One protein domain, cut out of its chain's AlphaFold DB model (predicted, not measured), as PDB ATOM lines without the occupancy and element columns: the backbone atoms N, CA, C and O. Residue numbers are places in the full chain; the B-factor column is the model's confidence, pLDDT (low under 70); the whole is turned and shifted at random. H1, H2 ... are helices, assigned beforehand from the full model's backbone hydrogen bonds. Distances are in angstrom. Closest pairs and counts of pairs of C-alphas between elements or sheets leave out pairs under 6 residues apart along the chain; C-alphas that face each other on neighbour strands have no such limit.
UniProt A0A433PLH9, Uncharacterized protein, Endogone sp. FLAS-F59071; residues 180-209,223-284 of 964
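What this domain is: This is residues 180 to 209 and 223 to 284 of the 964 residues of an uncharacterized protein of Endogone sp. FLAS-F59071 (UniProt A0A433PLH9). One long helix, H1, makes the longest axis, and H2 and H3 follow each other back along it. H4 folds back from the far end of H3 and packs on residues 180 to 187 of H1, while H5 crosses H3. The printed part has 92 residues with five named helices, H1 to H5 in chain order, and no named strand; the class is all helix. It is compact, with a radius of gyration of the C-alphas of 14.1 A and spans of 43 by 30 by 19 A.

Where its parts are: H1, residues 180 to 209, begins at C-alpha 180 (272.983, 286.644, 237.525) and is 43.0 A long. H2 is residues 223 to 231, 12.3 A; H3 is 234 to 250, 24.7 A; H4 is 252 to 264, 18.3 A. H5, residues 270 to 282, 18.3 A, ends at C-alpha 282 (273.344, 269.004, 262.949).

How they stand to each other: H1 and H3 are the hub, touching three helices each. They touch at a steep tilt of 40 degrees, opposite ways, closest at the C-alphas of Tyr 193 and Leu 237, 5.5 A. H1 touches H2 with residues 197 to 204 alone, closest at the C-alphas of Val 197 and Arg 229, 5.6 A. H1 touches H4, closest at the C-alphas of Thr 183 and Ile 254, 7.2 A. H3 and H4 touch only at the corner, with the C-alphas of Cys 248 and Lys 255 closest at 4.5 A. H3 touches H5, closest at the C-alphas of Asp 241 and Met 272, 5.8 A. H2 and H5 are apart. In H1 to H5 every O i to N i+4 pair is within hydrogen-bond range.

The domain as a whole: The C-alphas farthest apart, Arg 209 and Lys 253, are 44.4 A apart. Residues 210 to 222 are not printed, a gap of 19.2 A between C-alphas 209 and 223. The links printed whole are tight. Residues 283 to 284 are under pLDDT 70.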
ATOM      1  N   PHE A 180     273.066 287.599 236.418       95.06
ATOM      2  CA  PHE A 180     272.983 286.644 237.525       95.06
ATOM      3  C   PHE A 180     273.731 285.317 237.282       95.06
ATOM      4  O   PHE A 180     273.427 284.321 237.941       95.06
ATOM      5  N   GLU A 181     274.762 285.274 236.422       95.75
ATOM      6  CA  GLU A 181     275.451 284.012 236.069       95.75
ATOM      7  C   GLU A 181     276.012 283.245 237.290       95.75
ATOM      8  O   GLU A 181     276.067 282.015 237.308       95.75
ATOM      9  N   LYS A 182     276.412 283.959 238.352       96.81
ATOM     10  CA  LYS A 182     276.955 283.358 239.583       96.81
ATOM     11  C   LYS A 182     275.834 282.770 240.441       96.81
ATOM     12  O   LYS A 182     276.028 281.746 241.093       96.81
ATOM     13  N   THR A 183     274.657 283.389 240.420       97.38
ATOM     14  CA  THR A 183     273.441 282.840 241.023       97.38
ATOM     15  C   THR A 183     272.954 281.612 240.259       97.38
ATOM     16  O   THR A 183     272.599 280.618 240.893       97.38
ATOM     17  N   ASP A 184     273.005 281.630 238.925       97.06
ATOM     18  CA  ASP A 184     272.683 280.463 238.093       97.06
ATOM     19  C   ASP A 184     273.601 279.291 238.426       97.06
ATOM     20  O   ASP A 184     273.140 278.169 238.645       97.06
ATOM     21  N   ARG A 185     274.902 279.572 238.562       97.19
ATOM     22  CA  ARG A 185     275.897 278.584 238.971       97.19
ATOM     23  C   ARG A 185     275.628 278.016 240.368       97.19
ATOM     24  O   ARG A 185     275.778 276.811 240.553       97.19
ATOM     25  N   LEU A 186     275.221 278.836 241.345       97.25
ATOM     26  CA  LEU A 186     274.824 278.342 242.674       97.25
ATOM     27  C   LEU A 186     273.649 277.364 242.585       97.25
ATOM     28  O   LEU A 186     273.673 276.322 243.237       97.25
ATOM     29  N   LEU A 187     272.640 277.683 241.772       96.38
ATOM     30  CA  LEU A 187     271.479 276.816 241.593       96.38
ATOM     31  C   LEU A 187     271.852 275.510 240.872       96.38
ATOM     32  O   LEU A 187     271.398 274.440 241.271       96.38
ATOM     33  N   GLU A 188     272.735 275.572 239.874       96.88
ATOM     34  CA  GLU A 188     273.293 274.381 239.219       96.88
ATOM     35  C   GLU A 188     274.054 273.493 240.217       96.88
ATOM     36  O   GLU A 188     273.896 272.272 240.217       96.88
ATOM     37  N   MET A 189     274.855 274.094 241.106       97.62
ATOM     38  CA  MET A 189     275.555 273.361 242.163       97.62
ATOM     39  C   MET A 189     274.579 272.714 243.152       97.62
ATOM     40  O   MET A 189     274.788 271.556 243.511       97.62
ATOM     41  N   HIS A 190     273.516 273.416 243.559       96.75
ATOM     42  CA  HIS A 190     272.459 272.845 244.399       96.75
ATOM     43  C   HIS A 190     271.889 271.574 243.756       96.75
ATOM     44  O   HIS A 190     271.961 270.503 244.351       96.75
ATOM     45  N   GLU A 191     271.445 271.658 242.501       95.75
ATOM     46  CA  GLU A 191     270.875 270.517 241.772       95.75
ATOM     47  C   GLU A 191     271.879 269.361 241.617       95.75
ATOM     48  O   GLU A 191     271.539 268.192 241.819       95.75
ATOM     49  N   GLN A 192     273.139 269.679 241.294       96.38
ATOM     50  CA  GLN A 192     274.201 268.690 241.121       96.38
ATOM     51  C   GLN A 192     274.465 267.908 242.418       96.38
ATOM     52  O   GLN A 192     274.576 266.677 242.391       96.38
ATOM     53  N   TYR A 193     274.622 268.601 243.547       97.25
ATOM     54  CA  TYR A 193     274.955 267.964 244.820       97.25
ATOM     55  C   TYR A 193     273.735 267.330 245.499       97.25
ATOM     56  O   TYR A 193     273.876 266.263 246.098       97.25
ATOM     57  N   GLU A 194     272.541 267.908 245.345       96.19
ATOM     58  CA  GLU A 194     271.287 267.304 245.800       96.19
ATOM     59  C   GLU A 194     271.074 265.940 245.135       96.19
ATOM     60  O   GLU A 194     270.876 264.945 245.832       96.19
ATOM     61  N   ALA A 195     271.225 265.848 243.809       96.44
ATOM     62  CA  ALA A 195     271.070 264.585 243.086       96.44
ATOM     63  C   ALA A 195     272.053 263.496 243.561       96.44
ATOM     64  O   ALA A 195     271.695 262.315 243.661       96.44
ATOM     65  N   ARG A 196     273.296 263.878 243.890       96.25
ATOM     66  CA  ARG A 196     274.313 262.955 244.425       96.25
ATOM     67  C   ARG A 196     273.933 262.431 245.807       96.25
ATOM     68  O   ARG A 196     274.021 261.228 246.040       96.25
ATOM     69  N   VAL A 197     273.508 263.314 246.710       94.56
ATOM     70  CA  VAL A 197     273.080 262.931 248.064       94.56
ATOM     71  C   VAL A 197     271.805 262.090 248.010       94.56
ATOM     72  O   VAL A 197     271.695 261.094 248.724       94.56
ATOM     73  N   GLU A 198     270.873 262.432 247.123       94.25
ATOM     74  CA  GLU A 198     269.613 261.711 246.973       94.25
ATOM     75  C   GLU A 198     269.810 260.297 246.415       94.25
ATOM     76  O   GLU A 198     269.118 259.369 246.829       94.25
ATOM     77  N   THR A 199     270.820 260.087 245.564       95.12
ATOM     78  CA  THR A 199     271.218 258.737 245.128       95.12
ATOM     79  C   THR A 199     271.591 257.861 246.331       95.12
ATOM     80  O   THR A 199     271.083 256.747 246.463       95.12
ATOM     81  N   ILE A 200     272.391 258.386 247.267       92.19
ATOM     82  CA  ILE A 200     272.747 257.671 248.503       92.19
ATOM     83  C   ILE A 200     271.516 257.443 249.385       92.19
ATOM     84  O   ILE A 200     271.329 256.345 249.907       92.19
ATOM     85  N   ASN A 201     270.638 258.442 249.528       89.81
ATOM     86  CA  ASN A 201     269.398 258.288 250.294       89.81
ATOM     87  C   ASN A 201     268.531 257.143 249.735       89.81
ATOM     88  O   ASN A 201     267.985 256.346 250.502       89.81
ATOM     89  N   GLN A 202     268.425 257.029 248.408       91.38
ATOM     90  CA  GLN A 202     267.668 255.970 247.737       91.38
ATOM     91  C   GLN A 202     268.309 254.591 247.911       91.38
ATOM     92  O   GLN A 202     267.588 253.632 248.198       91.38
ATOM     93  N   GLU A 203     269.636 254.488 247.795       89.06
ATOM     94  CA  GLU A 203     270.386 253.251 248.057       89.06
ATOM     95  C   GLU A 203     270.174 252.765 249.495       89.06
ATOM     96  O   GLU A 203     269.842 251.600 249.717       89.06
ATOM     97  N   VAL A 204     270.265 253.673 250.470       85.94
ATOM     98  CA  VAL A 204     270.021 253.378 251.889       85.94
ATOM     99  C   VAL A 204     268.577 252.924 252.114       85.94
ATOM    100  O   VAL A 204     268.328 251.930 252.798       85.94
ATOM    101  N   GLN A 205     267.597 253.602 251.511       85.06
ATOM    102  CA  GLN A 205     266.188 253.209 251.616       85.06
ATOM    103  C   GLN A 205     265.874 251.880 250.916       85.06
ATOM    104  O   GLN A 205     264.955 251.177 251.340       85.06
ATOM    105  N   ALA A 206     266.561 251.544 249.823       84.25
ATOM    106  CA  ALA A 206     266.426 250.252 249.152       84.25
ATOM    107  C   ALA A 206     267.031 249.131 250.012       84.25
ATOM    108  O   ALA A 206     266.349 248.150 250.302       84.25
ATOM    109  N   ALA A 207     268.237 249.344 250.546       79.94
ATOM    110  CA  ALA A 207     268.899 248.409 251.455       79.94
ATOM    111  C   ALA A 207     268.091 248.142 252.739       79.94
ATOM    112  O   ALA A 207     268.137 247.041 253.280       79.94
ATOM    113  N   ARG A 208     267.314 249.121 253.223       78.31
ATOM    114  CA  ARG A 208     266.385 248.942 254.357       78.31
ATOM    115  C   ARG A 208     265.125 248.141 254.003       78.31
ATOM    116  O   ARG A 208     264.509 247.570 254.898       78.31
ATOM    117  N   ARG A 209     264.718 248.115 252.728       75.44
ATOM    118  CA  ARG A 209     263.510 247.417 252.246       75.44
ATOM    119  C   ARG A 209     263.754 245.947 251.891       75.44
ATOM    120  O   ARG A 209     262.827 245.159 252.038       75.44
ATOM    121  N   GLU A 223     275.995 256.610 261.463       78.06
ATOM    122  CA  GLU A 223     277.292 257.253 261.227       78.06
ATOM    123  C   GLU A 223     277.902 256.867 259.870       78.06
ATOM    124  O   GLU A 223     278.412 257.729 259.155       78.06
ATOM    125  N   GLU A 224     277.839 255.592 259.477       82.38
ATOM    126  CA  GLU A 224     278.318 255.122 258.170       82.38
ATOM    127  C   GLU A 224     277.487 255.709 257.026       82.38
ATOM    128  O   GLU A 224     278.043 256.174 256.026       82.38
ATOM    129  N   ILE A 225     276.164 255.764 257.200       84.31
ATOM    130  CA  ILE A 225     275.244 256.405 256.256       84.31
ATOM    131  C   ILE A 225     275.560 257.899 256.137       84.31
ATOM    132  O   ILE A 225     275.669 258.427 255.026       84.31
ATOM    133  N   TYR A 226     275.758 258.586 257.263       84.25
ATOM    134  CA  TYR A 226     276.138 259.995 257.273       84.25
ATOM    135  C   TYR A 226     277.472 260.222 256.550       84.25
ATOM    136  O   TYR A 226     277.563 261.111 255.704       84.25
ATOM    137  N   MET A 227     278.481 259.378 256.781       84.50
ATOM    138  CA  MET A 227     279.764 259.453 256.074       84.50
ATOM    139  C   MET A 227     279.622 259.263 254.559       84.50
ATOM    140  O   MET A 227     280.219 260.030 253.807       84.50
ATOM    141  N   LYS A 228     278.779 258.331 254.091       87.81
ATOM    142  CA  LYS A 228     278.484 258.186 252.652       87.81
ATOM    143  C   LYS A 228     277.824 259.434 252.065       87.81
ATOM    144  O   LYS A 228     278.189 259.875 250.978       87.81
ATOM    145  N   ARG A 229     276.879 260.045 252.790       90.06
ATOM    146  CA  ARG A 229     276.238 261.306 252.369       90.06
ATOM    147  C   ARG A 229     277.253 262.451 252.313       90.06
ATOM    148  O   ARG A 229     277.222 263.262 251.390       90.06
ATOM    149  N   LEU A 230     278.191 262.495 253.257       87.62
ATOM    150  CA  LEU A 230     279.294 263.451 253.251       87.62
ATOM    151  C   LEU A 230     280.240 263.253 252.058       87.62
ATOM    152  O   LEU A 230     280.594 264.238 251.417       87.62
ATOM    153  N   GLU A 231     280.603 262.012 251.722       88.44
ATOM    154  CA  GLU A 231     281.395 261.678 250.524       88.44
ATOM    155  C   GLU A 231     280.652 262.033 249.221       88.44
ATOM    156  O   GLU A 231     281.259 262.475 248.239       88.44
ATOM    157  N   ALA A 232     279.320 261.929 249.219       91.62
ATOM    158  CA  ALA A 232     278.475 262.408 248.126       91.62
ATOM    159  C   ALA A 232     278.399 263.946 248.028       91.62
ATOM    160  O   ALA A 232     277.919 264.461 247.018       91.62
ATOM    161  N   GLY A 233     278.926 264.678 249.014       93.00
ATOM    162  CA  GLY A 233     279.000 266.138 249.021       93.00
ATOM    163  C   GLY A 233     277.866 266.835 249.777       93.00
ATOM    164  O   GLY A 233     277.568 267.990 249.478       93.00
ATOM    165  N   LEU A 234     277.258 266.176 250.776       92.75
ATOM    166  CA  LEU A 234     276.238 266.781 251.649       92.75
ATOM    167  C   LEU A 234     276.705 268.108 252.261       92.75
ATOM    168  O   LEU A 234     275.942 269.065 252.305       92.75
ATOM    169  N   PHE A 235     277.961 268.194 252.700       91.44
ATOM    170  CA  PHE A 235     278.485 269.432 253.276       91.44
ATOM    171  C   PHE A 235     278.556 270.566 252.240       91.44
ATOM    172  O   PHE A 235     278.140 271.684 252.529       91.44
ATOM    173  N   THR A 236     279.010 270.281 251.015       95.69
ATOM    174  CA  THR A 236     279.018 271.270 249.928       95.69
ATOM    175  C   THR A 236     277.602 271.745 249.604       95.69
ATOM    176  O   THR A 236     277.389 272.950 249.510       95.69
ATOM    177  N   LEU A 237     276.627 270.828 249.525       96.38
ATOM    178  CA  LEU A 237     275.210 271.159 249.333       96.38
ATOM    179  C   LEU A 237     274.699 272.118 250.417       96.38
ATOM    180  O   LEU A 237     274.121 273.154 250.109       96.38
ATOM    181  N   GLN A 238     274.984 271.820 251.687       92.81
ATOM    182  CA  GLN A 238     274.592 272.668 252.815       92.81
ATOM    183  C   GLN A 238     275.210 274.071 252.732       92.81
ATOM    184  O   GLN A 238     274.539 275.056 253.037       92.81
ATOM    185  N   MET A 239     276.477 274.188 252.316       96.31
ATOM    186  CA  MET A 239     277.135 275.491 252.156       96.31
ATOM    187  C   MET A 239     276.587 276.276 250.954       96.31
ATOM    188  O   MET A 239     276.464 277.502 251.033       96.31
ATOM    189  N   VAL A 240     276.229 275.594 249.860       97.50
ATOM    190  CA  VAL A 240     275.580 276.203 248.686       97.50
ATOM    191  C   VAL A 240     274.213 276.759 249.072       97.50
ATOM    192  O   VAL A 240     273.956 277.941 248.850       97.50
ATOM    193  N   ASP A 241     273.377 275.965 249.741       95.12
ATOM    194  CA  ASP A 241     272.037 276.393 250.152       95.12
ATOM    195  C   ASP A 241     272.094 277.514 251.189       95.12
ATOM    196  O   ASP A 241     271.276 278.437 251.168       95.12
ATOM    197  N   LEU A 242     273.104 277.489 252.064       93.56
ATOM    198  CA  LEU A 242     273.341 278.569 253.016       93.56
ATOM    199  C   LEU A 242     273.740 279.856 252.291       93.56
ATOM    200  O   LEU A 242     273.244 280.927 252.635       93.56
ATOM    201  N   THR A 243     274.588 279.756 251.266       95.88
ATOM    202  CA  THR A 243     274.947 280.891 250.405       95.88
ATOM    203  C   THR A 243     273.707 281.460 249.718       95.88
ATOM    204  O   THR A 243     273.487 282.667 249.789       95.88
ATOM    205  N   ILE A 244     272.869 280.601 249.123       94.94
ATOM    206  CA  ILE A 244     271.606 280.991 248.476       94.94
ATOM    207  C   ILE A 244     270.692 281.728 249.464       94.94
ATOM    208  O   ILE A 244     270.148 282.780 249.123       94.94
ATOM    209  N   ALA A 245     270.547 281.216 250.688       92.12
ATOM    210  CA  ALA A 245     269.727 281.845 251.717       92.12
ATOM    211  C   ALA A 245     270.229 283.251 252.081       92.12
ATOM    212  O   ALA A 245     269.432 284.187 252.099       92.12
ATOM    213  N   TRP A 246     271.538 283.414 252.296       92.88
ATOM    214  CA  TRP A 246     272.149 284.713 252.597       92.88
ATOM    215  C   TRP A 246     271.948 285.737 251.477       92.88
ATOM    216  O   TRP A 246     271.534 286.861 251.743       92.88
ATOM    217  N   VAL A 247     272.206 285.365 250.219       93.56
ATOM    218  CA  VAL A 247     272.068 286.316 249.099       93.56
ATOM    219  C   VAL A 247     270.605 286.664 248.812       93.56
ATOM    220  O   VAL A 247     270.319 287.786 248.406       93.56
ATOM    221  N   CYS A 248     269.671 285.740 249.064       92.50
ATOM    222  CA  CYS A 248     268.235 286.009 248.959       92.50
ATOM    223  C   CYS A 248     267.711 286.937 250.056       92.50
ATOM    224  O   CYS A 248     266.712 287.621 249.834       92.50
ATOM    225  N   ASP A 249     268.316 286.898 251.243       89.88
ATOM    226  CA  ASP A 249     267.962 287.788 252.350       89.88
ATOM    227  C   ASP A 249     268.438 289.223 252.080       89.88
ATOM    228  O   ASP A 249     267.724 290.182 252.370       89.88
ATOM    229  N   GLU A 250     269.608 289.376 251.452       89.12
ATOM    230  CA  GLU A 250     270.211 290.691 251.213       89.12
ATOM    231  C   GLU A 250     269.778 291.375 249.902       89.12
ATOM    232  O   GLU A 250     269.712 292.606 249.869       89.12
ATOM    233  N   ASP A 251     269.454 290.632 248.834       90.25
ATOM    234  CA  ASP A 251     268.992 291.208 247.560       90.25
ATOM    235  C   ASP A 251     267.742 290.495 247.007       90.25
ATOM    236  O   ASP A 251     267.772 289.363 246.511       90.25
ATOM    237  N   GLU A 252     266.617 291.215 247.015       92.00
ATOM    238  CA  GLU A 252     265.338 290.725 246.489       92.00
ATOM    239  C   GLU A 252     265.378 290.414 244.980       92.00
ATOM    240  O   GLU A 252     264.643 289.537 244.528       92.00
ATOM    241  N   LYS A 253     266.249 291.053 244.183       94.44
ATOM    242  CA  LYS A 253     266.377 290.727 242.749       94.44
ATOM    243  C   LYS A 253     266.949 289.330 242.546       94.44
ATOM    244  O   LYS A 253     266.451 288.593 241.697       94.44
ATOM    245  N   ILE A 254     267.961 288.965 243.336       94.00
ATOM    246  CA  ILE A 254     268.564 287.627 243.311       94.00
ATOM    247  C   ILE A 254     267.506 286.596 243.706       94.00
ATOM    248  O   ILE A 254     267.309 285.593 243.018       94.00
ATOM    249  N   LYS A 255     266.759 286.878 244.774       94.25
ATOM    250  CA  LYS A 255     265.666 286.023 245.244       94.25
ATOM    251  C   LYS A 255     264.581 285.819 244.186       94.25
ATOM    252  O   LYS A 255     264.105 284.698 244.005       94.25
ATOM    253  N   ASP A 256     264.174 286.878 243.491       95.00
ATOM    254  CA  ASP A 256     263.169 286.797 242.429       95.00
ATOM    255  C   ASP A 256     263.681 286.049 241.192       95.00
ATOM    256  O   ASP A 256     262.920 285.289 240.585       95.00
ATOM    257  N   HIS A 257     264.968 286.182 240.865       96.12
ATOM    258  CA  HIS A 257     265.616 285.399 239.814       96.12
ATOM    259  C   HIS A 257     265.642 283.898 240.142       96.12
ATOM    260  O   HIS A 257     265.185 283.084 239.339       96.12
ATOM    261  N   ILE A 258     266.039 283.519 241.363       94.19
ATOM    262  CA  ILE A 258     266.017 282.111 241.805       94.19
ATOM    263  C   ILE A 258     264.588 281.557 241.807       94.19
ATOM    264  O   ILE A 258     264.348 280.470 241.277       94.19
ATOM    265  N   LYS A 259     263.606 282.317 242.320       94.00
ATOM    266  CA  LYS A 259     262.182 281.933 242.235       94.00
ATOM    267  C   LYS A 259     261.759 281.668 240.796       94.00
ATOM    268  O   LYS A 259     261.028 280.714 240.544       94.00
ATOM    269  N   LEU A 260     262.156 282.525 239.857       94.06
ATOM    270  CA  LEU A 260     261.807 282.373 238.446       94.06
ATOM    271  C   LEU A 260     262.360 281.059 237.877       94.06
ATOM    272  O   LEU A 260     261.621 280.347 237.192       94.06
ATOM    273  N   LEU A 261     263.619 280.727 238.166       93.38
ATOM    274  CA  LEU A 261     264.264 279.503 237.683       93.38
ATOM    275  C   LEU A 261     263.662 278.235 238.300       93.38
ATOM    276  O   LEU A 261     263.334 277.306 237.559       93.38
ATOM    277  N   LEU A 262     263.421 278.227 239.614       92.56
ATOM    278  CA  LEU A 262     262.751 277.116 240.302       92.56
ATOM    279  C   LEU A 262     261.337 276.887 239.743       92.56
ATOM    280  O   LEU A 262     260.979 275.769 239.366       92.56
ATOM    281  N   ASN A 263     260.560 277.962 239.563       93.38
ATOM    282  CA  ASN A 263     259.203 277.877 239.021       93.38
ATOM    283  C   ASN A 263     259.168 277.332 237.583       93.38
ATOM    284  O   ASN A 263     258.240 276.599 237.235       93.38
ATOM    285  N   ARG A 264     260.169 277.643 236.742       92.88
ATOM    286  CA  ARG A 264     260.282 277.071 235.381       92.88
ATOM    287  C   ARG A 264     260.427 275.547 235.400       92.88
ATOM    288  O   ARG A 264     259.988 274.900 234.452       92.88
ATOM    289  N   LYS A 265     261.001 274.989 236.468       89.44
ATOM    290  CA  LYS A 265     261.158 273.544 236.694       89.44
ATOM    291  C   LYS A 265     260.027 272.933 237.535       89.44
ATOM    292  O   LYS A 265     260.029 271.732 237.776       89.44
ATOM    293  N   GLY A 266     259.038 273.730 237.952       89.00
ATOM    294  CA  GLY A 266     257.953 273.279 238.828       89.00
ATOM    295  C   GLY A 266     258.399 272.994 240.266       89.00
ATOM    296  O   GLY A 266     257.745 272.215 240.955       89.00
ATOM    297  N   GLN A 267     259.507 273.600 240.697       91.00
ATOM    298  CA  GLN A 267     260.080 273.477 242.036       91.00
ATOM    299  C   GLN A 267     259.885 274.776 242.831       91.00
ATOM    300  O   GLN A 267     259.598 275.836 242.271       91.00
ATOM    301  N   ASP A 268     260.061 274.692 244.145       89.62
ATOM    302  CA  ASP A 268     260.099 275.825 245.065       89.62
ATOM    303  C   ASP A 268     261.301 275.698 246.023       89.62
ATOM    304  O   ASP A 268     262.148 274.818 245.876       89.62
ATOM    305  N   PHE A 269     261.402 276.591 247.009       90.94
ATOM    306  CA  PHE A 269     262.495 276.574 247.989       90.94
ATOM    307  C   PHE A 269     262.412 275.428 249.014       90.94
ATOM    308  O   PHE A 269     263.197 275.419 249.963       90.94
ATOM    309  N   GLU A 270     261.450 274.505 248.923       91.00
ATOM    310  CA  GLU A 270     261.234 273.527 249.992       91.00
ATOM    311  C   GLU A 270     262.396 272.543 250.136       91.00
ATOM    312  O   GLU A 270     262.777 272.229 251.263       91.00
ATOM    313  N   SER A 271     263.021 272.129 249.027       90.38
ATOM    314  CA  SER A 271     264.237 271.308 249.080       90.38
ATOM    315  C   SER A 271     265.352 272.009 249.872       90.38
ATOM    316  O   SER A 271     265.798 271.494 250.900       90.38
ATOM    317  N   MET A 272     265.711 273.235 249.475       92.00
ATOM    318  CA  MET A 272     266.758 274.022 250.138       92.00
ATOM    319  C   MET A 272     266.461 274.236 251.626       92.00
ATOM    320  O   MET A 272     267.341 274.125 252.478       92.00
ATOM    321  N   LYS A 273     265.196 274.493 251.989       90.00
ATOM    322  CA  LYS A 273     264.798 274.604 253.401       90.00
ATOM    323  C   LYS A 273     265.024 273.307 254.168       90.00
ATOM    324  O   LYS A 273     265.382 273.373 255.340       90.00
ATOM    325  N   ASN A 274     264.780 272.148 253.562       90.25
ATOM    326  CA  ASN A 274     264.985 270.862 254.223       90.25
ATOM    327  C   ASN A 274     266.473 270.591 254.458       90.25
ATOM    328  O   ASN A 274     266.836 270.225 255.576       90.25
ATOM    329  N   VAL A 275     267.327 270.878 253.470       89.88
ATOM    330  CA  VAL A 275     268.790 270.811 253.617       89.88
ATOM    331  C   VAL A 275     269.270 271.742 254.734       89.88
ATOM    332  O   VAL A 275     270.043 271.329 255.600       89.88
ATOM    333  N   LEU A 276     268.787 272.988 254.766       88.50
ATOM    334  CA  LEU A 276     269.173 273.967 255.784       88.50
ATOM    335  C   LEU A 276     268.669 273.616 257.183       88.50
ATOM    336  O   LEU A 276     269.393 273.827 258.153       88.50
ATOM    337  N   LYS A 277     267.459 273.058 257.309       86.06
ATOM    338  CA  LYS A 277     266.949 272.532 258.585       86.06
ATOM    339  C   LYS A 277     267.805 271.369 259.070       86.06
ATOM    340  O   LYS A 277     268.146 271.327 260.245       86.06
ATOM    341  N   GLU A 278     268.172 270.446 258.183       86.62
ATOM    342  CA  GLU A 278     269.071 269.347 258.532       86.62
ATOM    343  C   GLU A 278     270.436 269.872 258.991       86.62
ATOM    344  O   GLU A 278     270.938 269.450 260.032       86.62
ATOM    345  N   TYR A 279     271.002 270.838 258.262       84.81
ATOM    346  CA  TYR A 279     272.246 271.491 258.653       84.81
ATOM    347  C   TYR A 279     272.118 272.155 260.027       84.81
ATOM    348  O   TYR A 279     272.930 271.879 260.905       84.81
ATOM    349  N   ALA A 280     271.070 272.949 260.259       78.50
ATOM    350  CA  ALA A 280     270.821 273.602 261.542       78.50
ATOM    351  C   ALA A 280     270.672 272.594 262.695       78.50
ATOM    352  O   ALA A 280     271.275 272.783 263.748       78.50
ATOM    353  N   ASN A 281     269.949 271.493 262.480       78.81
ATOM    354  CA  ASN A 281     269.796 270.429 263.472       78.81
ATOM    355  C   ASN A 281     271.132 269.733 263.773       78.81
ATOM    356  O   ASN A 281     271.394 269.372 264.916       78.81
ATOM    357  N   SER A 282     272.005 269.583 262.770       73.31
ATOM    358  CA  SER A 282     273.344 269.004 262.949       73.31
ATOM    359  C   SER A 282     274.322 269.912 263.708       73.31
ATOM    360  O   SER A 282     275.373 269.448 264.144       73.31
ATOM    361  N   LEU A 283     273.983 271.195 263.890       66.88
ATOM    362  CA  LEU A 283     274.749 272.133 264.715       66.88
ATOM    363  C   LEU A 283     274.381 272.050 266.219       66.88
ATOM    364  O   LEU A 283     275.024 272.729 267.023       66.88
ATOM    365  N   GLY A 284     273.352 271.280 266.610       44.25
ATOM    366  CA  GLY A 284     272.660 271.403 267.903       44.25
ATOM    367  C   GLY A 284     273.183 270.565 269.085       44.25
ATOM    368  O   GLY A 284     273.342 269.356 268.958       44.25
TER     369      GLY A 284